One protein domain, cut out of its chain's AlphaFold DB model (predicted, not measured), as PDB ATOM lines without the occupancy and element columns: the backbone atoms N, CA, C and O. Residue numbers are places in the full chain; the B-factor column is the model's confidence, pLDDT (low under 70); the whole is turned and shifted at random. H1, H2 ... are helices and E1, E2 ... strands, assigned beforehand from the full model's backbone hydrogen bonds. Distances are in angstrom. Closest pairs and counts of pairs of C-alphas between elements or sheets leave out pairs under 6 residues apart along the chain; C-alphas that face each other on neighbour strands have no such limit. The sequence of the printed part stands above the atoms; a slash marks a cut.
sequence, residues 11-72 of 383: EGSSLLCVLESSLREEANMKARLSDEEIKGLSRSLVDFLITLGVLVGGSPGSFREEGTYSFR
ATOM      1  N   GLU A  11       5.593  42.240   5.316       87.94
ATOM      2  CA  GLU A  11       6.344  43.056   6.268       87.94
ATOM      3  C   GLU A  11       6.730  42.243   7.516       87.94
ATOM      4  O   GLU A  11       5.967  41.386   7.973       87.94
ATOM      5  N   GLY A  12       7.908  42.506   8.085       87.06
ATOM      6  CA  GLY A  12       8.403  41.840   9.293       87.06
ATOM      7  C   GLY A  12       7.491  42.061  10.499       87.06
ATOM      8  O   GLY A  12       7.207  41.119  11.236       87.06
ATOM      9  N   SER A  13       6.958  43.273  10.646       87.75
ATOM     10  CA  SER A  13       5.955  43.648  11.650       87.75
ATOM     11  C   SER A  13       4.686  42.790  11.550       87.75
ATOM     12  O   SER A  13       4.151  42.326  12.556       87.75
ATOM     13  N   SER A  14       4.243  42.495  10.324       86.75
ATOM     14  CA  SER A  14       3.085  41.636  10.064       86.75
ATOM     15  C   SER A  14       3.366  40.178  10.429       86.75
ATOM     16  O   SER A  14       2.503  39.518  11.004       86.75
ATOM     17  N   LEU A  15       4.572  39.675  10.139       88.50
ATOM     18  CA  LEU A  15       4.989  38.332  10.550       88.50
ATOM     19  C   LEU A  15       5.037  38.207  12.079       88.50
ATOM     20  O   LEU A  15       4.508  37.234  12.616       88.50
ATOM     21  N   LEU A  16       5.623  39.185  12.776       89.81
ATOM     22  CA  LEU A  16       5.659  39.195  14.239       89.81
ATOM     23  C   LEU A  16       4.258  39.225  14.841       89.81
ATOM     24  O   LEU A  16       3.965  38.413  15.705       89.81
ATOM     25  N   CYS A  17       3.374  40.089  14.344       88.75
ATOM     26  CA  CYS A  17       2.003  40.182  14.840       88.75
ATOM     27  C   CYS A  17       1.252  38.842  14.719       88.75
ATOM     28  O   CYS A  17       0.541  38.432  15.639       88.75
ATOM     29  N   VAL A  18       1.452  38.119  13.611       88.38
ATOM     30  CA  VAL A  18       0.871  36.782  13.408       88.38
ATOM     31  C   VAL A  18       1.476  35.755  14.366       88.38
ATOM     32  O   VAL A  18       0.732  34.975  14.956       88.38
ATOM     33  N   LEU A  19       2.799  35.756  14.550       89.12
ATOM     34  CA  LEU A  19       3.479  34.836  15.468       89.12
ATOM     35  C   LEU A  19       3.089  35.093  16.926       89.12
ATOM     36  O   LEU A  19       2.751  34.155  17.638       89.12
ATOM     37  N   GLU A  20       3.061  36.353  17.350       90.06
ATOM     38  CA  GLU A  20       2.642  36.743  18.694       90.06
ATOM     39  C   GLU A  20       1.186  36.362  18.952       90.06
ATOM     40  O   GLU A  20       0.873  35.823  20.011       90.06
ATOM     41  N   SER A  21       0.293  36.589  17.984       86.31
ATOM     42  CA  SER A  21      -1.113  36.189  18.100       86.31
ATOM     43  C   SER A  21      -1.251  34.667  18.185       86.31
ATOM     44  O   SER A  21      -1.944  34.167  19.066       86.31
ATOM     45  N   SER A  22      -0.516  33.925  17.350       85.88
ATOM     46  CA  SER A  22      -0.519  32.458  17.359       85.88
ATOM     47  C   SER A  22       0.029  31.879  18.667       85.88
ATOM     48  O   SER A  22      -0.526  30.917  19.185       85.88
ATOM     49  N   LEU A  23       1.080  32.473  19.240       84.88
ATOM     50  CA  LEU A  23       1.638  32.046  20.528       84.88
ATOM     51  C   LEU A  23       0.718  32.395  21.709       84.88
ATOM     52  O   LEU A  23       0.749  31.713  22.730       84.88
ATOM     53  N   ARG A  24      -0.111  33.438  21.582       83.50
ATOM     54  CA  ARG A  24      -1.105  33.836  22.597       83.50
ATOM     55  C   ARG A  24      -2.369  32.975  22.579       83.50
ATOM     56  O   ARG A  24      -3.052  32.907  23.601       83.50
ATOM     57  N   GLU A  25      -2.691  32.354  21.446       83.31
ATOM     58  CA  GLU A  25      -3.818  31.420  21.320       83.31
ATOM     59  C   GLU A  25      -3.553  30.090  22.046       83.31
ATOM     60  O   GLU A  25      -4.486  29.459  22.544       83.31
ATOM     61  N   GLU A  26      -2.285  29.708  22.209       82.31
ATOM     62  CA  GLU A  26      -1.883  28.507  22.941       82.31
ATOM     63  C   GLU A  26      -2.043  28.682  24.465       82.31
ATOM     64  O   GLU A  26      -1.283  29.401  25.126       82.31
ATOM     65  N   ALA A  27      -3.013  27.972  25.056       73.06
ATOM     66  CA  ALA A  27      -3.374  28.077  26.477       73.06
ATOM     67  C   ALA A  27      -2.186  27.847  27.435       73.06
ATOM     68  O   ALA A  27      -2.072  28.507  28.469       73.06
ATOM     69  N   ASN A  28      -1.269  26.951  27.062       73.75
ATOM     70  CA  ASN A  28      -0.080  26.623  27.849       73.75
ATOM     71  C   ASN A  28       0.974  27.738  27.840       73.75
ATOM     72  O   ASN A  28       1.653  27.950  28.845       73.75
ATOM     73  N   MET A  29       1.121  28.443  26.715       73.50
ATOM     74  CA  MET A  29       2.087  29.535  26.575       73.50
ATOM     75  C   MET A  29       1.578  30.784  27.296       73.50
ATOM     76  O   MET A  29       2.312  31.382  28.079       73.50
ATOM     77  N   LYS A  30       0.285  31.099  27.139       72.88
ATOM     78  CA  LYS A  30      -0.384  32.216  27.823       72.88
ATOM     79  C   LYS A  30      -0.349  32.110  29.353       72.88
ATOM     80  O   LYS A  30      -0.316  33.128  30.034       72.88
ATOM     81  N   ALA A  31      -0.373  30.895  29.902       72.81
ATOM     82  CA  ALA A  31      -0.363  30.676  31.350       72.81
ATOM     83  C   ALA A  31       1.035  30.772  31.991       72.81
ATOM     84  O   ALA A  31       1.134  30.859  33.213       72.81
ATOM     85  N   ARG A  32       2.113  30.700  31.198       74.81
ATOM     86  CA  ARG A  32       3.481  30.488  31.711       74.81
ATOM     87  C   ARG A  32       4.495  31.538  31.280       74.81
ATOM     88  O   ARG A  32       5.547  31.608  31.906       74.81
ATOM     89  N   LEU A  33       4.205  32.301  30.231       82.62
ATOM     90  CA  LEU A  33       5.098  33.316  29.686       82.62
ATOM     91  C   LEU A  33       4.461  34.697  29.806       82.62
ATOM     92  O   LEU A  33       3.265  34.875  29.577       82.62
ATOM     93  N   SER A  34       5.283  35.676  30.154       87.50
ATOM     94  CA  SER A  34       4.930  37.088  30.115       87.50
ATOM     95  C   SER A  34       4.837  37.600  28.676       87.50
ATOM     96  O   SER A  34       5.452  37.071  27.748       87.50
ATOM     97  N   ASP A  35       4.098  38.691  28.494       84.19
ATOM     98  CA  ASP A  35       3.943  39.350  27.195       84.19
ATOM     99  C   ASP A  35       5.284  39.775  26.568       84.19
ATOM    100  O   ASP A  35       5.429  39.743  25.347       84.19
ATOM    101  N   GLU A  36       6.275  40.135  27.386       86.69
ATOM    102  CA  GLU A  36       7.619  40.492  26.917       86.69
ATOM    103  C   GLU A  36       8.431  39.264  26.479       86.69
ATOM    104  O   GLU A  36       9.165  39.327  25.492       86.69
ATOM    105  N   GLU A  37       8.247  38.116  27.136       88.19
ATOM    106  CA  GLU A  37       8.872  36.856  26.717       88.19
ATOM    107  C   GLU A  37       8.288  36.353  25.395       88.19
ATOM    108  O   GLU A  37       9.035  35.888  24.538       88.19
ATOM    109  N   ILE A  38       6.977  36.506  25.177       88.12
ATOM    110  CA  ILE A  38       6.327  36.138  23.908       88.12
ATOM    111  C   ILE A  38       6.877  36.982  22.748       88.12
ATOM    112  O   ILE A  38       7.184  36.439  21.681       88.12
ATOM    113  N   LYS A  39       7.066  38.292  22.951       89.25
ATOM    114  CA  LYS A  39       7.699  39.177  21.954       89.25
ATOM    115  C   LYS A  39       9.154  38.785  21.689       89.25
ATOM    116  O   LYS A  39       9.580  38.709  20.535       89.25
ATOM    117  N   GLY A  40       9.916  38.500  22.747       88.25
ATOM    118  CA  GLY A  40      11.308  38.053  22.646       88.25
ATOM    119  C   GLY A  40      11.453  36.741  21.872       88.25
ATOM    120  O   GLY A  40      12.279  36.645  20.962       88.25
ATOM    121  N   LEU A  41      10.601  35.757  22.173       90.31
ATOM    122  CA  LEU A  41      10.539  34.474  21.469       90.31
ATOM    123  C   LEU A  41      10.156  34.649  20.000       90.31
ATOM    124  O   LEU A  41      10.784  34.043  19.134       90.31
ATOM    125  N   SER A  42       9.178  35.510  19.711       90.50
ATOM    126  CA  SER A  42       8.743  35.792  18.340       90.50
ATOM    127  C   SER A  42       9.886  36.372  17.506       90.50
ATOM    128  O   SER A  42      10.159  35.868  16.418       90.50
ATOM    129  N   ARG A  43      10.634  37.355  18.032       90.38
ATOM    130  CA  ARG A  43      11.827  37.899  17.352       90.38
ATOM    131  C   ARG A  43      12.926  36.852  17.170       90.38
ATOM    132  O   ARG A  43      13.439  36.710  16.062       90.38
ATOM    133  N   SER A  44      13.241  36.078  18.211       90.44
ATOM    134  CA  SER A  44      14.265  35.027  18.137       90.44
ATOM    135  C   SER A  44      13.924  33.953  17.096       90.44
ATOM    136  O   SER A  44      14.796  33.512  16.346       90.44
ATOM    137  N   LEU A  45      12.647  33.578  16.991       91.06
ATOM    138  CA  LEU A  45      12.168  32.635  15.988       91.06
ATOM    139  C   LEU A  45      12.340  33.186  14.568       91.06
ATOM    140  O   LEU A  45      12.758  32.453  13.673       91.06
ATOM    141  N   VAL A  46      12.076  34.475  14.346       90.25
ATOM    142  CA  VAL A  46      12.277  35.094  13.028       90.25
ATOM    143  C   VAL A  46      13.762  35.182  12.661       90.25
ATOM    144  O   VAL A  46      14.123  34.832  11.536       90.25
ATOM    145  N   ASP A  47      14.639  35.557  13.597       88.25
ATOM    146  CA  ASP A  47      16.094  35.534  13.382       88.25
ATOM    147  C   ASP A  47      16.596  34.124  13.027       88.25
ATOM    148  O   ASP A  47      17.436  33.948  12.135       88.25
ATOM    149  N   PHE A  48      16.033  33.094  13.662       88.81
ATOM    150  CA  PHE A  48      16.341  31.704  13.342       88.81
ATOM    151  C   PHE A  48      15.890  31.324  11.921       88.81
ATOM    152  O   PHE A  48      16.651  30.708  11.173       88.81
ATOM    153  N   LEU A  49      14.696  31.750  11.493       87.69
ATOM    154  CA  LEU A  49      14.194  31.511  10.133       87.69
ATOM    155  C   LEU A  49      15.037  32.200   9.047       87.69
ATOM    156  O   LEU A  49      15.196  31.644   7.953       87.69
ATOM    157  N   ILE A  50      15.591  33.382   9.340       86.12
ATOM    158  CA  ILE A  50      16.549  34.076   8.466       86.12
ATOM    159  C   ILE A  50      17.869  33.302   8.417       86.12
ATOM    160  O   ILE A  50      18.386  33.034   7.332       86.12
ATOM    161  N   THR A  51      18.386  32.880   9.575       84.38
ATOM    162  CA  THR A  51      19.642  32.114   9.687       84.38
ATOM    163  C   THR A  51      19.586  30.799   8.907       84.38
ATOM    164  O   THR A  51      20.538  30.439   8.217       84.38
ATOM    165  N   LEU A  52      18.446  30.106   8.946       81.25
ATOM    166  CA  LEU A  52      18.220  28.876   8.183       81.25
ATOM    167  C   LEU A  52      18.006  29.108   6.674       81.25
ATOM    168  O   LEU A  52      17.895  28.146   5.913       81.25
ATOM    169  N   GLY A  53      17.910  30.362   6.221       81.81
ATOM    170  CA  GLY A  53      17.633  30.709   4.825       81.81
ATOM    171  C   GLY A  53      16.227  30.316   4.354       81.81
ATOM    172  O   GLY A  53      15.993  30.179   3.148       81.81
ATOM    173  N   VAL A  54      15.301  30.102   5.297       87.25
ATOM    174  CA  VAL A  54      13.874  29.849   5.033       87.25
ATOM    175  C   VAL A  54      13.174  31.161   4.688       87.25
ATOM    176  O   VAL A  54      12.360  31.211   3.761       87.25
ATOM    177  N   LEU A  55      13.532  32.220   5.416       85.88
ATOM    178  CA  LEU A  55      13.088  33.584   5.186       85.88
ATOM    179  C   LEU A  55      14.183  34.365   4.449       85.88
ATOM    180  O   LEU A  55      15.344  34.348   4.853       85.88
ATOM    181  N   VAL A  56      13.816  35.053   3.369       81.62
ATOM    182  CA  VAL A  56      14.732  35.877   2.571       81.62
ATOM    183  C   VAL A  56      14.190  37.301   2.517       81.62
ATOM    184  O   VAL A  56      13.050  37.513   2.101       81.62
ATOM    185  N   GLY A  57      15.000  38.273   2.941       77.62
ATOM    186  CA  GLY A  57      14.632  39.690   2.978       77.62
ATOM    187  C   GLY A  57      15.396  40.475   4.048       77.62
ATOM    188  O   GLY A  57      16.014  39.881   4.929       77.62
ATOM    189  N   GLY A  58      15.357  41.808   3.968       71.94
ATOM    190  CA  GLY A  58      16.042  42.708   4.908       71.94
ATOM    191  C   GLY A  58      17.565  42.819   4.726       71.94
ATOM    192  O   GLY A  58      18.133  42.392   3.722       71.94
ATOM    193  N   SER A  59      18.233  43.448   5.702       65.88
ATOM    194  CA  SER A  59      19.699  43.527   5.755       65.88
ATOM    195  C   SER A  59      20.301  42.178   6.168       65.88
ATOM    196  O   SER A  59      19.773  41.553   7.088       65.88
ATOM    197  N   PRO A  60      21.413  41.731   5.560       60.66
ATOM    198  CA  PRO A  60      22.034  40.463   5.921       60.66
ATOM    199  C   PRO A  60      22.493  40.472   7.386       60.66
ATOM    200  O   PRO A  60      23.255  41.346   7.792       60.66
ATOM    201  N   GLY A  61      22.035  39.482   8.158       63.56
ATOM    202  CA  GLY A  61      22.537  39.188   9.503       63.56
ATOM    203  C   GLY A  61      21.667  39.628  10.686       63.56
ATOM    204  O   GLY A  61      22.015  39.272  11.806       63.56
ATOM    205  N   SER A  62      20.553  40.343  10.485       72.25
ATOM    206  CA  SER A  62      19.602  40.616  11.578       72.25
ATOM    207  C   SER A  62      18.184  40.910  11.088       72.25
ATOM    208  O   SER A  62      17.988  41.563  10.056       72.25
ATOM    209  N   PHE A  63      17.182  40.461  11.847       84.81
ATOM    210  CA  PHE A  63      15.791  40.835  11.631       84.81
ATOM    211  C   PHE A  63      15.554  42.339  11.863       84.81
ATOM    212  O   PHE A  63      16.141  42.966  12.747       84.81
ATOM    213  N   ARG A  64      14.677  42.931  11.048       84.06
ATOM    214  CA  ARG A  64      14.186  44.309  11.158       84.06
ATOM    215  C   ARG A  64      12.675  44.296  10.988       84.06
ATOM    216  O   ARG A  64      12.181  43.752  10.008       84.06
ATOM    217  N   GLU A  65      11.952  44.947  11.887       83.56
ATOM    218  CA  GLU A  65      10.480  44.961  11.858       83.56
ATOM    219  C   GLU A  65       9.923  45.628  10.599       83.56
ATOM    220  O   GLU A  65       8.995  45.113   9.988       83.56
ATOM    221  N   GLU A  66      10.570  46.698  10.147       83.75
ATOM    222  CA  GLU A  66      10.228  47.408   8.906       83.75
ATOM    223  C   GLU A  66      10.761  46.698   7.642       83.75
ATOM    224  O   GLU A  66      10.635  47.193   6.521       83.75
ATOM    225  N   GLY A  67      11.412  45.539   7.795       84.12
ATOM    226  CA  GLY A  67      11.948  44.764   6.683       84.12
ATOM    227  C   GLY A  67      10.847  44.088   5.868       84.12
ATOM    228  O   GLY A  67       9.847  43.619   6.405       84.12
ATOM    229  N   THR A  68      11.046  43.983   4.555       87.25
ATOM    230  CA  THR A  68      10.206  43.142   3.690       87.25
ATOM    231  C   THR A  68      10.841  41.763   3.545       87.25
ATOM    232  O   THR A  68      12.013  41.652   3.177       87.25
ATOM    233  N   TYR A  69      10.058  40.722   3.809       88.50
ATOM    234  CA  TYR A  69      10.476  39.325   3.838       88.50
ATOM    235  C   TYR A  69       9.623  38.458   2.917       88.50
ATOM    236  O   TYR A  69       8.466  38.757   2.635       88.50
ATOM    237  N   SER A  70      10.201  37.355   2.450       87.12
ATOM    238  CA  SER A  70       9.524  36.359   1.622       87.12
ATOM    239  C   SER A  70       9.965  34.951   2.013       87.12
ATOM    240  O   SER A  70      11.121  34.728   2.388       87.12
ATOM    241  N   PHE A  71       9.052  33.983   1.926       87.00
ATOM    242  CA  PHE A  71       9.410  32.577   2.097       87.00
ATOM    243  C   PHE A  71      10.099  32.055   0.838       87.00
ATOM    244  O   PHE A  71       9.633  32.256  -0.289       87.00
ATOM    245  N   ARG A  72      11.192  31.312   1.017       78.31
ATOM    246  CA  ARG A  72      11.904  30.684  -0.097       78.31
ATOM    247  C   ARG A  72      11.030  29.601  -0.753       78.31
ATOM    248  O   ARG A  72      10.885  28.499  -0.229       78.31
TER     249      ARG A  72
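Overview. This is residues 11 to 72 of the 383 residues of the protein "Cappuccino" of Caligus rogercresseyi (UniProt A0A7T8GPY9). A small hairpin of two strands, E1 and E2, caps one end of two long helices, H1 and H3, which cross each other; short H2 sits at the far end. The 62 printed residues run H1, H2, H3, E1, E2, with sheet order E1 - E2, antiparallel, and are mostly helix. The whole is compact, with radius of gyration of the C-alphas 12.0 A, yet elongated, 35 by 18 by 17 A.

Arrangement. Look first at the hairpin of E1, residues 55 to 57, and E2, residues 68 to 71: N 56 and O 70 are 2.9 A apart, within hydrogen-bond range. The closest C-alphas of E1 and H3, residues 35 to 51, are Leu 55 and Leu 49, 5.5 A. H3 touches H1, residues 12 to 25, at a steep tilt of 53 degrees, opposite ways; their closest C-alphas are Leu 19 and Ser 42, 6.1 A. H2, residues 27 to 30, only just touches H1, only at the corner, by residues 23 to 24 of H1, with 3 pairs of C-alphas within 8 A; the closest are Arg 24 and Lys 30, 5.5 A. In H1 and H3 every O i to N i+4 pair is within hydrogen-bond range; H2 is too short for one.

Along the chain. Find C-alpha 12 at (8.403, 41.840, 9.293); H1 runs 20.1 A from there. H3 runs 24.6 A from C-alpha 35 at (3.943, 39.350, 27.195). E2 ends at C-alpha 71, (9.410, 32.577, 2.097).

Size, cuts and confidence. The C-alphas farthest apart, Ala 31 and Pro 60, are 35.3 A apart. The printed part has no cut and no long link; pLDDT is under 70 at residues 59 to 61.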